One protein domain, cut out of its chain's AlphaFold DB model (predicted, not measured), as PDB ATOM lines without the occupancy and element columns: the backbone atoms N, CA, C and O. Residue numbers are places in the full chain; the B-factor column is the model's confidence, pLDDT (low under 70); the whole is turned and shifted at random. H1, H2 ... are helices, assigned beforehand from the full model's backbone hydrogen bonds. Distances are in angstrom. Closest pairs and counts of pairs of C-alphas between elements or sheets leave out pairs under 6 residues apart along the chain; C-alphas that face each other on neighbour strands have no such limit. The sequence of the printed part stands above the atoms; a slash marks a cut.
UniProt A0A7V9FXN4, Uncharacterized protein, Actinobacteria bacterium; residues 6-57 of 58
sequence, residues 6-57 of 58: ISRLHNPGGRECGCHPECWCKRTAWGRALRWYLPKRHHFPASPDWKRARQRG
ATOM      1  N   ILE A   6     -11.060 -21.926   5.661       86.81
ATOM      2  CA  ILE A   6     -11.906 -22.099   4.472       86.81
ATOM      3  C   ILE A   6     -11.199 -21.554   3.220       86.81
ATOM      4  O   ILE A   6     -11.187 -22.204   2.175       86.81
ATOM      5  N   SER A   7     -10.540 -20.393   3.308       84.25
ATOM      6  CA  SER A   7      -9.777 -19.839   2.183       84.25
ATOM      7  C   SER A   7      -8.545 -20.675   1.819       84.25
ATOM      8  O   SER A   7      -8.166 -20.701   0.648       84.25
ATOM      9  N   ARG A   8      -7.916 -21.351   2.792       88.12
ATOM     10  CA  ARG A   8      -6.819 -22.301   2.536       88.12
ATOM     11  C   ARG A   8      -7.327 -23.583   1.892       88.12
ATOM     12  O   ARG A   8      -6.705 -24.042   0.942       88.12
ATOM     13  N   LEU A   9      -8.469 -24.107   2.339       88.44
ATOM     14  CA  LEU A   9      -9.105 -25.263   1.712       88.44
ATOM     15  C   LEU A   9      -9.419 -24.959   0.239       88.44
ATOM     16  O   LEU A   9      -8.964 -25.656  -0.651       88.44
ATOM     17  N   HIS A  10     -10.068 -23.836  -0.067       87.06
ATOM     18  CA  HIS A  10     -10.391 -23.486  -1.457       87.06
ATOM     19  C   HIS A  10      -9.201 -23.031  -2.323       87.06
ATOM     20  O   HIS A  10      -9.386 -22.786  -3.515       87.06
ATOM     21  N   ASN A  11      -8.004 -22.829  -1.764       91.12
ATOM     22  CA  ASN A  11      -6.796 -22.458  -2.511       91.12
ATOM     23  C   ASN A  11      -5.525 -22.798  -1.708       91.12
ATOM     24  O   ASN A  11      -4.864 -21.889  -1.186       91.12
ATOM     25  N   PRO A  12      -5.161 -24.088  -1.622       87.06
ATOM     26  CA  PRO A  12      -4.096 -24.543  -0.727       87.06
ATOM     27  C   PRO A  12      -2.726 -23.998  -1.134       87.06
ATOM     28  O   PRO A  12      -1.925 -23.631  -0.284       87.06
ATOM     29  N   GLY A  13      -2.479 -23.866  -2.440       86.81
ATOM     30  CA  GLY A  13      -1.221 -23.335  -2.972       86.81
ATOM     31  C   GLY A  13      -1.169 -21.811  -3.084       86.81
ATOM     32  O   GLY A  13      -0.239 -21.293  -3.693       86.81
ATOM     33  N   GLY A  14      -2.192 -21.094  -2.612       88.06
ATOM     34  CA  GLY A  14      -2.262 -19.637  -2.715       88.06
ATOM     35  C   GLY A  14      -2.173 -19.080  -4.139       88.06
ATOM     36  O   GLY A  14      -1.764 -17.938  -4.323       88.06
ATOM     37  N   ARG A  15      -2.571 -19.870  -5.140       88.00
ATOM     38  CA  ARG A  15      -2.387 -19.571  -6.562       88.00
ATOM     39  C   ARG A  15      -3.457 -18.620  -7.084       88.00
ATOM     40  O   ARG A  15      -4.584 -18.583  -6.595       88.00
ATOM     41  N   GLU A  16      -3.115 -17.909  -8.144       90.56
ATOM     42  CA  GLU A  16      -4.058 -17.110  -8.917       90.56
ATOM     43  C   GLU A  16      -4.551 -17.908 -10.133       90.56
ATOM     44  O   GLU A  16      -3.778 -18.622 -10.778       90.56
ATOM     45  N   CYS A  17      -5.845 -17.817 -10.449       90.69
ATOM     46  CA  CYS A  17      -6.448 -18.565 -11.549       90.69
ATOM     47  C   CYS A  17      -6.434 -17.749 -12.850       90.69
ATOM     48  O   CYS A  17      -7.233 -16.827 -13.029       90.69
ATOM     49  N   GLY A  18      -5.574 -18.148 -13.786       91.75
ATOM     50  CA  GLY A  18      -5.445 -17.513 -15.098       91.75
ATOM     51  C   GLY A  18      -6.409 -17.997 -16.179       91.75
ATOM     52  O   GLY A  18      -6.386 -17.440 -17.267       91.75
ATOM     53  N   CYS A  19      -7.242 -19.014 -15.922       93.19
ATOM     54  CA  CYS A  19      -8.140 -19.593 -16.933       93.19
ATOM     55  C   CYS A  19      -9.027 -18.544 -17.617       93.19
ATOM     56  O   CYS A  19      -9.369 -17.525 -17.009       93.19
ATOM     57  N   HIS A  20      -9.443 -18.821 -18.853       92.12
ATOM     58  CA  HIS A  20     -10.415 -17.990 -19.565       92.12
ATOM     59  C   HIS A  20     -11.668 -17.713 -18.700       92.12
ATOM     60  O   HIS A  20     -12.081 -18.613 -17.957       92.12
ATOM     61  N   PRO A  21     -12.289 -16.515 -18.764       88.94
ATOM     62  CA  PRO A  21     -13.488 -16.190 -17.981       88.94
ATOM     63  C   PRO A  21     -14.626 -17.202 -18.140       88.94
ATOM     64  O   PRO A  21     -15.307 -17.521 -17.168       88.94
ATOM     65  N   GLU A  22     -14.773 -17.769 -19.336       90.31
ATOM     66  CA  GLU A  22     -15.812 -18.757 -19.646       90.31
ATOM     67  C   GLU A  22     -15.488 -20.189 -19.194       90.31
ATOM     68  O   GLU A  22     -16.314 -21.090 -19.338       90.31
ATOM     69  N   CYS A  23     -14.306 -20.426 -18.621       93.00
ATOM     70  CA  CYS A  23     -13.966 -21.728 -18.065       93.00
ATOM     71  C   CYS A  23     -14.943 -22.086 -16.936       93.00
ATOM     72  O   CYS A  23     -15.207 -21.260 -16.057       93.00
ATOM     73  N   TRP A  24     -15.424 -23.332 -16.891       92.12
ATOM     74  CA  TRP A  24     -16.342 -23.799 -15.839       92.12
ATOM     75  C   TRP A  24     -15.806 -23.504 -14.426       92.12
ATOM     76  O   TRP A  24     -16.570 -23.152 -13.530       92.12
ATOM     77  N   CYS A  25     -14.477 -23.536 -14.254       92.94
ATOM     78  CA  CYS A  25     -13.788 -23.247 -12.995       92.94
ATOM     79  C   CYS A  25     -13.960 -21.790 -12.502       92.94
ATOM     80  O   CYS A  25     -13.723 -21.500 -11.329       92.94
ATOM     81  N   LYS A  26     -14.323 -20.854 -13.391       91.94
ATOM     82  CA  LYS A  26     -14.639 -19.446 -13.085       91.94
ATOM     83  C   LYS A  26     -16.140 -19.160 -13.171       91.94
ATOM     84  O   LYS A  26     -16.625 -18.304 -12.422       91.94
ATOM     85  N   ARG A  27     -16.847 -19.884 -14.045       92.12
ATOM     86  CA  ARG A  27     -18.268 -19.701 -14.361       92.12
ATOM     87  C   ARG A  27     -19.204 -20.063 -13.207       92.12
ATOM     88  O   ARG A  27     -20.210 -19.389 -13.036       92.12
ATOM     89  N   THR A  28     -18.885 -21.081 -12.402       90.38
ATOM     90  CA  THR A  28     -19.777 -21.564 -11.327       90.38
ATOM     91  C   THR A  28     -19.144 -21.467  -9.935       90.38
ATOM     92  O   THR A  28     -17.920 -21.464  -9.790       90.38
ATOM     93  N   ALA A  29     -19.977 -21.401  -8.887       90.06
ATOM     94  CA  ALA A  29     -19.515 -21.386  -7.493       90.06
ATOM     95  C   ALA A  29     -18.760 -22.679  -7.131       90.06
ATOM     96  O   ALA A  29     -17.645 -22.621  -6.611       90.06
ATOM     97  N   TRP A  30     -19.313 -23.834  -7.520       89.06
ATOM     98  CA  TRP A  30     -18.647 -25.135  -7.418       89.06
ATOM     99  C   TRP A  30     -17.323 -25.166  -8.181       89.06
ATOM    100  O   TRP A  30     -16.317 -25.644  -7.661       89.06
ATOM    101  N   GLY A  31     -17.289 -24.567  -9.375       90.38
ATOM    102  CA  GLY A  31     -16.072 -24.400 -10.157       90.38
ATOM    103  C   GLY A  31     -14.968 -23.687  -9.383       90.38
ATOM    104  O   GLY A  31     -13.840 -24.174  -9.318       90.38
ATOM    105  N   ARG A  32     -15.294 -22.570  -8.726       90.19
ATOM    106  CA  ARG A  32     -14.325 -21.775  -7.953       90.19
ATOM    107  C   ARG A  32     -13.796 -22.509  -6.722       90.19
ATOM    108  O   ARG A  32     -12.632 -22.292  -6.373       90.19
ATOM    109  N   ALA A  33     -14.619 -23.354  -6.099       90.31
ATOM    110  CA  ALA A  33     -14.237 -24.179  -4.954       90.31
ATOM    111  C   ALA A  33     -13.355 -25.372  -5.365       90.31
ATOM    112  O   ALA A  33     -12.377 -25.676  -4.684       90.31
ATOM    113  N   LEU A  34     -13.655 -26.010  -6.504       89.56
ATOM    114  CA  LEU A  34     -13.021 -27.268  -6.927       89.56
ATOM    115  C   LEU A  34     -11.875 -27.118  -7.945       89.56
ATOM    116  O   LEU A  34     -11.170 -28.089  -8.221       89.56
ATOM    117  N   ARG A  35     -11.635 -25.917  -8.487       92.44
ATOM    118  CA  ARG A  35     -10.636 -25.648  -9.549       92.44
ATOM    119  C   ARG A  35      -9.210 -26.147  -9.288       92.44
ATOM    120  O   ARG A  35      -8.458 -26.338 -10.235       92.44
ATOM    121  N   TRP A  36      -8.808 -26.327  -8.031       91.00
ATOM    122  CA  TRP A  36      -7.454 -26.790  -7.686       91.00
ATOM    123  C   TRP A  36      -7.353 -28.296  -7.461       91.00
ATOM    124  O   TRP A  36      -6.243 -28.812  -7.361       91.00
ATOM    125  N   TYR A  37      -8.496 -28.974  -7.393       89.50
ATOM    126  CA  TYR A  37      -8.602 -30.412  -7.168       89.50
ATOM    127  C   TYR A  37      -8.876 -31.176  -8.462       89.50
ATOM    128  O   TYR A  37      -8.557 -32.357  -8.567       89.50
ATOM    129  N   LEU A  38      -9.442 -30.500  -9.465       86.75
ATOM    130  CA  LEU A  38      -9.743 -31.097 -10.760       86.75
ATOM    131  C   LEU A  38      -8.563 -30.967 -11.742       86.75
ATOM    132  O   LEU A  38      -7.867 -29.947 -11.755       86.75
ATOM    133  N   PRO A  39      -8.316 -31.984 -12.589       86.44
ATOM    134  CA  PRO A  39      -7.141 -32.012 -13.449       86.44
ATOM    135  C   PRO A  39      -7.191 -30.954 -14.561       86.44
ATOM    136  O   PRO A  39      -8.252 -30.518 -15.020       86.44
ATOM    137  N   LYS A  40      -6.005 -30.568 -15.050       83.94
ATOM    138  CA  LYS A  40      -5.830 -29.493 -16.044       83.94
ATOM    139  C   LYS A  40      -6.622 -29.704 -17.339       83.94
ATOM    140  O   LYS A  40      -7.053 -28.722 -17.922       83.94
ATOM    141  N   ARG A  41      -6.868 -30.954 -17.751       86.25
ATOM    142  CA  ARG A  41      -7.608 -31.298 -18.983       86.25
ATOM    143  C   ARG A  41      -9.034 -30.748 -19.054       86.25
ATOM    144  O   ARG A  41      -9.555 -30.593 -20.145       86.25
ATOM    145  N   HIS A  42      -9.658 -30.443 -17.915       86.19
ATOM    146  CA  HIS A  42     -10.995 -29.843 -17.909       86.19
ATOM    147  C   HIS A  42     -10.949 -28.316 -18.005       86.19
ATOM    148  O   HIS A  42     -11.989 -27.689 -18.137       86.19
ATOM    149  N   HIS A  43      -9.781 -27.687 -17.906       89.06
ATOM    150  CA  HIS A  43      -9.667 -26.238 -17.844       89.06
ATOM    151  C   HIS A  43      -9.413 -25.637 -19.223       89.06
ATOM    152  O   HIS A  43      -8.607 -26.145 -19.997       89.06
ATOM    153  N   PHE A  44     -10.027 -24.487 -19.487       92.00
ATOM    154  CA  PHE A  44      -9.617 -23.664 -20.615       92.00
ATOM    155  C   PHE A  44      -8.293 -22.962 -20.297       92.00
ATOM    156  O   PHE A  44      -8.084 -22.517 -19.156       92.00
ATOM    157  N   PRO A  45      -7.390 -22.858 -21.288       88.56
ATOM    158  CA  PRO A  45      -6.097 -22.230 -21.090       88.56
ATOM    159  C   PRO A  45      -6.258 -20.756 -20.711       88.56
ATOM    160  O   PRO A  45      -7.258 -20.105 -21.013       88.56
ATOM    161  N   ALA A  46      -5.247 -20.224 -20.027       90.88
ATOM    162  CA  ALA A  46      -5.155 -18.789 -19.806       90.88
ATOM    163  C   ALA A  46      -5.001 -18.045 -21.135       90.88
ATOM    164  O   ALA A  46      -4.336 -18.556 -22.046       90.88
ATOM    165  N   SER A  47      -5.570 -16.839 -21.219       88.75
ATOM    166  CA  SER A  47      -5.408 -16.001 -22.405       88.75
ATOM    167  C   SER A  47      -3.924 -15.680 -22.638       88.75
ATOM    168  O   SER A  47      -3.142 -15.616 -21.678       88.75
ATOM    169  N   PRO A  48      -3.505 -15.480 -23.899       90.06
ATOM    170  CA  PRO A  48      -2.143 -15.056 -24.208       90.06
ATOM    171  C   PRO A  48      -1.740 -13.787 -23.444       90.06
ATOM    172  O   PRO A  48      -0.637 -13.730 -22.906       90.06
ATOM    173  N   ASP A  49      -2.650 -12.819 -23.315       89.31
ATOM    174  CA  ASP A  49      -2.428 -11.588 -22.549       89.31
ATOM    175  C   ASP A  49      -2.179 -11.843 -21.069       89.31
ATOM    176  O   ASP A  49      -1.234 -11.292 -20.508       89.31
ATOM    177  N   TRP A  50      -2.948 -12.738 -20.442       89.75
ATOM    178  CA  TRP A  50      -2.723 -13.097 -19.042       89.75
ATOM    179  C   TRP A  50      -1.344 -13.733 -18.843       89.75
ATOM    180  O   TRP A  50      -0.627 -13.395 -17.901       89.75
ATOM    181  N   LYS A  51      -0.929 -14.623 -19.758       88.81
ATOM    182  CA  LYS A  51       0.407 -15.243 -19.712       88.81
ATOM    183  C   LYS A  51       1.513 -14.197 -19.857       88.81
ATOM    184  O   LYS A  51       2.482 -14.251 -19.103       88.81
ATOM    185  N   ARG A  52       1.357 -13.244 -20.785       92.00
ATOM    186  CA  ARG A  52       2.304 -12.136 -20.993       92.00
ATOM    187  C   ARG A  52       2.394 -11.223 -19.771       92.00
ATOM    188  O   ARG A  52       3.498 -10.918 -19.338       92.00
ATOM    189  N   ALA A  53       1.260 -10.823 -19.196       89.44
ATOM    190  CA  ALA A  53       1.221  -9.971 -18.006       89.44
ATOM    191  C   ALA A  53       1.959 -10.617 -16.824       89.44
ATOM    192  O   ALA A  53       2.708  -9.955 -16.113       89.44
ATOM    193  N   ARG A  54       1.810 -11.935 -16.670       86.50
ATOM    194  CA  ARG A  54       2.473 -12.707 -15.619       86.50
ATOM    195  C   ARG A  54       3.988 -12.820 -15.803       86.50
ATOM    196  O   ARG A  54       4.701 -12.769 -14.815       86.50
ATOM    197  N   GLN A  55       4.461 -12.962 -17.042       84.06
ATOM    198  CA  GLN A  55       5.897 -13.013 -17.366       84.06
ATOM    199  C   GLN A  55       6.591 -11.661 -17.176       84.06
ATOM    200  O   GLN A  55       7.786 -11.619 -16.930       84.06
ATOM    201  N   ARG A  56       5.847 -10.556 -17.305       81.31
ATOM    202  CA  ARG A  56       6.357  -9.196 -17.071       81.31
ATOM    203  C   ARG A  56       6.401  -8.805 -15.590       81.31
ATOM    204  O   ARG A  56       7.027  -7.808 -15.261       81.31
ATOM    205  N   GLY A  57       5.676  -9.527 -14.734       66.56
ATOM    206  CA  GLY A  57       5.569  -9.265 -13.294       66.56
ATOM    207  C   GLY A  57       6.424 -10.183 -12.416       66.56
ATOM    208  O   GLY A  57       6.255 -10.164 -11.198       66.56
TER     209      GLY A  57
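AT A GLANCE: This is residues 6 to 57 of the 58 residues of an uncharacterized protein of Actinobacteria bacterium (UniProt A0A7V9FXN4). Look for two short helices, H2 and H3, meeting at a corner toward one end of the model, with the longest helix, H4, by itself at the opposite end and the short helix H1 set off at a third corner. Long unnamed stretches join these places: residues 10 to 23 lead from H1 through the middle of the model to H2, and residues 35 to 47 loop from H3 across to H4. You have 52 printed residues, with four named helices in the order H1, H2, H3, H4 and no named strand. The class is all helix, though under half of the residues, 23 of 52, are in named elements. The whole is only just compact, close to loose, with a radius of gyration of the C-alphas of 11.4 A and spans of 31 by 21 by 17 A.

HOW THE PARTS SIT: Begin with H1, residues 6 to 9, which touches no helix. A long link of 14 residues leads on to H2, residues 24 to 27, and H1 and H2 are apart. One residue, Thr 28, makes the tight link from H2 to H3, residues 29 to 34. H2 and H3 touch only at the corner by this link, with 5 pairs of C-alphas within 8 A; look at the C-alphas of Cys 25 and Gly 31, the closest of the two helices, 3.8 A apart. The centres of H2 and H3 are 7.0 A apart. H1 and H3 are apart, but only just, with a closest distance of 8.5 A between C-alphas. A long link of 13 residues then leads to H4, residues 48 to 56, which is apart from H1, H2 and H3. In the backbone of H3 and H4 you will find each O i to N i+4 pair within hydrogen-bond range; H1 and H2, with 4 residues each, are too short for such a pair, and each has its one O i to N i+3 pair within range.

IN THESE COORDINATES: Find C-alpha 6 at (-11.906, -22.099, 4.472); from there H1 runs 5.0 A to C-alpha 9. H2 runs 4.8 A from Trp 24 to Arg 27. Find C-alpha 29 at (-19.515, -21.386, -7.493); from there H3 runs 8.8 A to Leu 34. H4 runs 12.6 A from Pro 48 to C-alpha 56 at (6.357, -9.196, -17.071).

THE WHOLE: The two C-alphas farthest apart are those of Trp 30, in H3, and Arg 56, in H4, at 31.2 A. From the first printed C-alpha, that of Ile 6, to the last, that of Gly 57, the distance is 28.0 A. The printed part has no cut, and the links H1 to H2 and H3 to H4 are long. In the B-factor column the mean pLDDT of the printed part is 88.7, and one residue, Gly 57, is under 70.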